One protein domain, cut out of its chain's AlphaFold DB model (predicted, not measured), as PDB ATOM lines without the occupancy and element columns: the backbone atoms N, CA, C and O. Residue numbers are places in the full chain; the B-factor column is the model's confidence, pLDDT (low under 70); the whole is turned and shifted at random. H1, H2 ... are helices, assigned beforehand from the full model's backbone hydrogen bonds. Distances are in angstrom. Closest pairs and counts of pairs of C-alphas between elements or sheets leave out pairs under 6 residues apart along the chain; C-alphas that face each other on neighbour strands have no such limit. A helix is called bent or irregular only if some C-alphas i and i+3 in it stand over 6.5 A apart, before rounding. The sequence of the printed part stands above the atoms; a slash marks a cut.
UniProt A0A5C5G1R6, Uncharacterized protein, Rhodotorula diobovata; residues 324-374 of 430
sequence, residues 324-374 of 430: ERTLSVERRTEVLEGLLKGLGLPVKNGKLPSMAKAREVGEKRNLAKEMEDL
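What this domain is: This is residues 324 to 374 of the 430 residues of an uncharacterized protein of Rhodotorula diobovata (UniProt A0A5C5G1R6). Two helices, H1 and then H2, follow each other along a loose rod without touching, and the loop between them, residues 343 to 354, folds back beside H1 before it turns round and leads into H2. Both helices run toward lower x and lower z, and the last part of H2, residues 366 to 374, sticks out at the far end. The printed part has 51 residues with two named helices, 34 residues in them, and no named strand; the class is all helix. The whole is loose, with a radius of gyration of the C-alphas of 13.8 A, and spans 44 by 20 by 13 A.

How they stand to each other: H1, residues 329 to 342, comes first along the printed part. A long link of 12 residues follows it and leads to H2, residues 355 to 374. H1 and H2 are apart, with no C-alpha of the one within 8 A of the other. Residues 366 to 374, which belong to H2, stand free. In H1 and H2 every O i to N i+4 pair is within hydrogen-bond range. Neither helix is bent.

Where its parts are: H1 runs from Val 329, with its C-alpha at (43.381, 0.974, 5.693), to Gly 342, at (31.671, 2.502, -10.499), 20.0 A from first to last C-alpha. H2 runs from Met 355, with its C-alpha at (31.444, 17.270, -3.629), to Leu 374, at (10.043, 8.212, -19.776), 28.3 A from first to last C-alpha.

The domain as a whole: The two C-alphas farthest apart are those of Ser 328 and Leu 374, at 44.0 A. Without the free-standing residues the body has 42 residues and spans 34 by 19 by 13 A. The printed part has no cut. The mean pLDDT of the printed part is 83.0, and residues 324 to 327 are under 70.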
ATOM      1  N   GLU A 324      34.303  -3.936   7.357       54.16
ATOM      2  CA  GLU A 324      35.211  -2.933   6.797       54.16
ATOM      3  C   GLU A 324      36.192  -2.376   7.837       54.16
ATOM      4  O   GLU A 324      37.292  -1.959   7.494       54.16
ATOM      5  N   ARG A 325      35.848  -2.406   9.130       58.34
ATOM      6  CA  ARG A 325      36.725  -1.917  10.208       58.34
ATOM      7  C   ARG A 325      37.825  -2.905  10.595       58.34
ATOM      8  O   ARG A 325      38.780  -2.478  11.241       58.34
ATOM      9  N   THR A 326      37.712  -4.178  10.208       57.94
ATOM     10  CA  THR A 326      38.799  -5.164  10.327       57.94
ATOM     11  C   THR A 326      39.704  -5.194   9.096       57.94
ATOM     12  O   THR A 326      40.818  -5.706   9.181       57.94
ATOM     13  N   LEU A 327      39.271  -4.614   7.971       60.91
ATOM     14  CA  LEU A 327      40.116  -4.447   6.793       60.91
ATOM     15  C   LEU A 327      41.232  -3.428   7.066       60.91
ATOM     16  O   LEU A 327      41.020  -2.373   7.689       60.91
ATOM     17  N   SER A 328      42.429  -3.731   6.550       76.25
ATOM     18  CA  SER A 328      43.538  -2.777   6.522       76.25
ATOM     19  C   SER A 328      43.082  -1.464   5.875       76.25
ATOM     20  O   SER A 328      42.153  -1.434   5.063       76.25
ATOM     21  N   VAL A 329      43.702  -0.347   6.268       76.00
ATOM     22  CA  VAL A 329      43.381   0.974   5.693       76.00
ATOM     23  C   VAL A 329      43.500   0.932   4.168       76.00
ATOM     24  O   VAL A 329      42.615   1.434   3.487       76.00
ATOM     25  N   GLU A 330      44.523   0.242   3.660       78.81
ATOM     26  CA  GLU A 330      44.767   0.024   2.231       78.81
ATOM     27  C   GLU A 330      43.608  -0.703   1.541       78.81
ATOM     28  O   GLU A 330      43.111  -0.252   0.509       78.81
ATOM     29  N   ARG A 331      43.101  -1.786   2.143       80.44
ATOM     30  CA  ARG A 331      41.993  -2.541   1.554       80.44
ATOM     31  C   ARG A 331      40.685  -1.753   1.583       80.44
ATOM     32  O   ARG A 331      39.899  -1.838   0.646       80.44
ATOM     33  N   ARG A 332      40.459  -0.937   2.618       82.44
ATOM     34  CA  ARG A 332      39.320  -0.003   2.651       82.44
ATOM     35  C   ARG A 332      39.414   1.061   1.568       82.44
ATOM     36  O   ARG A 332      38.406   1.354   0.932       82.44
ATOM     37  N   THR A 333      40.592   1.646   1.361       82.19
ATOM     38  CA  THR A 333      40.783   2.647   0.305       82.19
ATOM     39  C   THR A 333      40.580   2.042  -1.075       82.19
ATOM     40  O   THR A 333      39.880   2.642  -1.877       82.19
ATOM     41  N   GLU A 334      41.067   0.826  -1.321       84.94
ATOM     42  CA  GLU A 334      40.867   0.117  -2.589       84.94
ATOM     43  C   GLU A 334      39.380  -0.153  -2.874       84.94
ATOM     44  O   GLU A 334      38.889   0.124  -3.968       84.94
ATOM     45  N   VAL A 335      38.630  -0.631  -1.874       86.19
ATOM     46  CA  VAL A 335      37.179  -0.852  -2.001       86.19
ATOM     47  C   VAL A 335      36.451   0.464  -2.283       86.19
ATOM     48  O   VAL A 335      35.625   0.529  -3.194       86.19
ATOM     49  N   LEU A 336      36.779   1.532  -1.552       86.12
ATOM     50  CA  LEU A 336      36.188   2.854  -1.766       86.12
ATOM     51  C   LEU A 336      36.522   3.420  -3.153       86.12
ATOM     52  O   LEU A 336      35.642   3.972  -3.810       86.12
ATOM     53  N   GLU A 337      37.758   3.266  -3.626       88.75
ATOM     54  CA  GLU A 337      38.173   3.669  -4.972       88.75
ATOM     55  C   GLU A 337      37.408   2.900  -6.054       88.75
ATOM     56  O   GLU A 337      36.951   3.506  -7.028       88.75
ATOM     57  N   GLY A 338      37.198   1.595  -5.861       87.44
ATOM     58  CA  GLY A 338      36.384   0.759  -6.742       87.44
ATOM     59  C   GLY A 338      34.927   1.221  -6.814       87.44
ATOM     60  O   GLY A 338      34.391   1.409  -7.910       87.44
ATOM     61  N   LEU A 339      34.303   1.480  -5.662       88.50
ATOM     62  CA  LEU A 339      32.925   1.979  -5.585       88.50
ATOM     63  C   LEU A 339      32.781   3.355  -6.245       88.50
ATOM     64  O   LEU A 339      31.880   3.572  -7.055       88.50
ATOM     65  N   LEU A 340      33.697   4.278  -5.951       89.88
ATOM     66  CA  LEU A 340      33.702   5.615  -6.538       89.88
ATOM     67  C   LEU A 340      33.921   5.573  -8.055       89.88
ATOM     68  O   LEU A 340      33.256   6.302  -8.792       89.88
ATOM     69  N   LYS A 341      34.783   4.678  -8.550       88.94
ATOM     70  CA  LYS A 341      34.961   4.448  -9.989       88.94
ATOM     71  C   LYS A 341      33.672   3.945 -10.644       88.94
ATOM     72  O   LYS A 341      33.308   4.469 -11.696       88.94
ATOM     73  N   GLY A 342      32.967   2.999 -10.019       86.81
ATOM     74  CA  GLY A 342      31.671   2.502 -10.499       86.81
ATOM     75  C   GLY A 342      30.594   3.590 -10.572       86.81
ATOM     76  O   GLY A 342      29.756   3.576 -11.467       86.81
ATOM     77  N   LEU A 343      30.667   4.587  -9.689       85.81
ATOM     78  CA  LEU A 343      29.784   5.755  -9.685       85.81
ATOM     79  C   LEU A 343      30.220   6.872 -10.650       85.81
ATOM     80  O   LEU A 343      29.641   7.950 -10.610       85.81
ATOM     81  N   GLY A 344      31.240   6.672 -11.493       86.06
ATOM     82  CA  GLY A 344      31.744   7.712 -12.404       86.06
ATOM     83  C   GLY A 344      32.569   8.807 -11.712       86.06
ATOM     84  O   GLY A 344      32.816   9.874 -12.280       86.06
ATOM     85  N   LEU A 345      33.028   8.547 -10.487       88.88
ATOM     86  CA  LEU A 345      33.770   9.466  -9.629       88.88
ATOM     87  C   LEU A 345      35.188   8.934  -9.350       88.88
ATOM     88  O   LEU A 345      35.544   8.708  -8.198       88.88
ATOM     89  N   PRO A 346      36.043   8.729 -10.370       85.94
ATOM     90  CA  PRO A 346      37.351   8.124 -10.164       85.94
ATOM     91  C   PRO A 346      38.234   8.991  -9.258       85.94
ATOM     92  O   PRO A 346      38.386  10.200  -9.478       85.94
ATOM     93  N   VAL A 347      38.853   8.345  -8.274       86.00
ATOM     94  CA  VAL A 347      39.902   8.931  -7.437       86.00
ATOM     95  C   VAL A 347      41.134   9.162  -8.310       86.00
ATOM     96  O   VAL A 347      41.554   8.284  -9.063       86.00
ATOM     97  N   LYS A 348      41.704  10.369  -8.254       84.50
ATOM     98  CA  LYS A 348      42.913  10.730  -9.010       84.50
ATOM     99  C   LYS A 348      44.026  11.054  -8.030       84.50
ATOM    100  O   LYS A 348      43.849  11.918  -7.176       84.50
ATOM    101  N   ASN A 349      45.178  10.399  -8.169       82.00
ATOM    102  CA  ASN A 349      46.365  10.641  -7.339       82.00
ATOM    103  C   ASN A 349      46.088  10.505  -5.825       82.00
ATOM    104  O   ASN A 349      46.540  11.340  -5.041       82.00
ATOM    105  N   GLY A 350      45.267   9.527  -5.425       76.81
ATOM    106  CA  GLY A 350      44.859   9.329  -4.027       76.81
ATOM    107  C   GLY A 350      43.979  10.444  -3.444       76.81
ATOM    108  O   GLY A 350      43.750  10.482  -2.237       76.81
ATOM    109  N   LYS A 351      43.489  11.381  -4.272       84.00
ATOM    110  CA  LYS A 351      42.577  12.451  -3.852       84.00
ATOM    111  C   LYS A 351      41.145  12.116  -4.239       84.00
ATOM    112  O   LYS A 351      40.850  11.840  -5.405       84.00
ATOM    113  N   LEU A 352      40.260  12.203  -3.250       83.00
ATOM    114  CA  LEU A 352      38.827  12.033  -3.444       83.00
ATOM    115  C   LEU A 352      38.262  13.126  -4.375       83.00
ATOM    116  O   LEU A 352      38.734  14.268  -4.354       83.00
ATOM    117  N   PRO A 353      37.254  12.794  -5.195       85.25
ATOM    118  CA  PRO A 353      36.566  13.757  -6.044       85.25
ATOM    119  C   PRO A 353      35.827  14.810  -5.208       85.25
ATOM    120  O   PRO A 353      35.392  14.554  -4.086       85.25
ATOM    121  N   SER A 354      35.685  16.019  -5.759       88.81
ATOM    122  CA  SER A 354      34.997  17.112  -5.069       88.81
ATOM    123  C   SER A 354      33.498  16.832  -4.921       88.81
ATOM    124  O   SER A 354      32.876  16.207  -5.782       88.81
ATOM    125  N   MET A 355      32.892  17.374  -3.860       85.25
ATOM    126  CA  MET A 355      31.444  17.270  -3.629       85.25
ATOM    127  C   MET A 355      30.614  17.836  -4.786       85.25
ATOM    128  O   MET A 355      29.573  17.281  -5.112       85.25
ATOM    129  N   ALA A 356      31.081  18.908  -5.433       88.06
ATOM    130  CA  ALA A 356      30.413  19.476  -6.604       88.06
ATOM    131  C   ALA A 356      30.332  18.463  -7.757       88.06
ATOM    132  O   ALA A 356      29.269  18.265  -8.335       88.06
ATOM    133  N   LYS A 357      31.433  17.750  -8.024       86.69
ATOM    134  CA  LYS A 357      31.473  16.717  -9.062       86.69
ATOM    135  C   LYS A 357      30.604  15.511  -8.705       86.69
ATOM    136  O   LYS A 357      29.954  14.949  -9.577       86.69
ATOM    137  N   ALA A 358      30.566  15.135  -7.427       85.75
ATOM    138  CA  ALA A 358      29.677  14.081  -6.947       85.75
ATOM    139  C   ALA A 358      28.194  14.431  -7.155       85.75
ATOM    140  O   ALA A 358      27.426  13.577  -7.593       85.75
ATOM    141  N   ARG A 359      27.808  15.689  -6.904       89.00
ATOM    142  CA  ARG A 359      26.448  16.185  -7.165       89.00
ATOM    143  C   ARG A 359      26.108  16.161  -8.649       89.00
ATOM    144  O   ARG A 359      25.109  15.559  -9.010       89.00
ATOM    145  N   GLU A 360      26.979  16.704  -9.498       90.44
ATOM    146  CA  GLU A 360      26.770  16.732 -10.953       90.44
ATOM    147  C   GLU A 360      26.567  15.322 -11.537       90.44
ATOM    148  O   GLU A 360      25.680  15.094 -12.358       90.44
ATOM    149  N   VAL A 361      27.374  14.348 -11.106       89.44
ATOM    150  CA  VAL A 361      27.238  12.956 -11.564       89.44
ATOM    151  C   VAL A 361      25.953  12.314 -11.032       89.44
ATOM    152  O   VAL A 361      25.286  11.587 -11.768       89.44
ATOM    153  N   GLY A 362      25.572  12.608  -9.786       87.06
ATOM    154  CA  GLY A 362      24.302  12.164  -9.210       87.06
ATOM    155  C   GLY A 362      23.087  12.717  -9.959       87.06
ATOM    156  O   GLY A 362      22.184  11.954 -10.295       87.06
ATOM    157  N   GLU A 363      23.096  14.009 -10.285       89.44
ATOM    158  CA  GLU A 363      22.053  14.680 -11.068       89.44
ATOM    159  C   GLU A 363      21.942  14.087 -12.475       89.44
ATOM    160  O   GLU A 363      20.847  13.723 -12.895       89.44
ATOM    161  N   LYS A 364      23.068  13.875 -13.172       88.69
ATOM    162  CA  LYS A 364      23.073  13.215 -14.491       88.69
ATOM    163  C   LYS A 364      22.501  11.804 -14.440       88.69
ATOM    164  O   LYS A 364      21.797  11.403 -15.360       88.69
ATOM    165  N   ARG A 365      22.795  11.043 -13.382       86.00
ATOM    166  CA  ARG A 365      22.276   9.680 -13.220       86.00
ATOM    167  C   ARG A 365      20.780   9.673 -12.920       86.00
ATOM    168  O   ARG A 365      20.069   8.833 -13.455       86.00
ATOM    169  N   ASN A 366      20.315  10.594 -12.081       87.44
ATOM    170  CA  ASN A 366      18.889  10.745 -11.811       87.44
ATOM    171  C   ASN A 366      18.140  11.155 -13.082       87.44
ATOM    172  O   ASN A 366      17.159  10.507 -13.419       87.44
ATOM    173  N   LEU A 367      18.668  12.115 -13.844       85.56
ATOM    174  CA  LEU A 367      18.098  12.511 -15.131       85.56
ATOM    175  C   LEU A 367      18.089  11.349 -16.134       85.56
ATOM    176  O   LEU A 367      17.102  11.146 -16.825       85.56
ATOM    177  N   ALA A 368      19.163  10.557 -16.213       84.31
ATOM    178  CA  ALA A 368      19.207   9.384 -17.087       84.31
ATOM    179  C   ALA A 368      18.146   8.342 -16.704       84.31
ATOM    180  O   ALA A 368      17.510   7.782 -17.589       84.31
ATOM    181  N   LYS A 369      17.926   8.131 -15.402       87.56
ATOM    182  CA  LYS A 369      16.876   7.243 -14.900       87.56
ATOM    183  C   LYS A 369      15.480   7.776 -15.227       87.56
ATOM    184  O   LYS A 369      14.652   7.029 -15.723       87.56
ATOM    185  N   GLU A 370      15.243   9.070 -15.021       86.62
ATOM    186  CA  GLU A 370      13.985   9.720 -15.409       86.62
ATOM    187  C   GLU A 370      13.744   9.605 -16.922       86.62
ATOM    188  O   GLU A 370      12.636   9.305 -17.349       86.62
ATOM    189  N   MET A 371      14.781   9.773 -17.747       83.88
ATOM    190  CA  MET A 371      14.689   9.605 -19.200       83.88
ATOM    191  C   MET A 371      14.456   8.151 -19.615       83.88
ATOM    192  O   MET A 371      13.739   7.921 -20.582       83.88
ATOM    193  N   GLU A 372      15.033   7.177 -18.914       85.44
ATOM    194  CA  GLU A 372      14.776   5.750 -19.130       85.44
ATOM    195  C   GLU A 372      13.317   5.407 -18.794       85.44
ATOM    196  O   GLU A 372      12.611   4.851 -19.637       85.44
ATOM    197  N   ASP A 373      12.832   5.856 -17.634       80.31
ATOM    198  CA  ASP A 373      11.444   5.688 -17.192       80.31
ATOM    199  C   ASP A 373      10.457   6.357 -18.176       80.31
ATOM    200  O   ASP A 373       9.395   5.809 -18.478       80.31
ATOM    201  N   LEU A 374      10.826   7.511 -18.749       73.31
ATOM    202  CA  LEU A 374      10.043   8.212 -19.776       73.31
ATOM    203  C   LEU A 374      10.175   7.594 -21.178       73.31
ATOM    204  O   LEU A 374       9.247   7.698 -21.981       73.31
TER     205      LEU A 374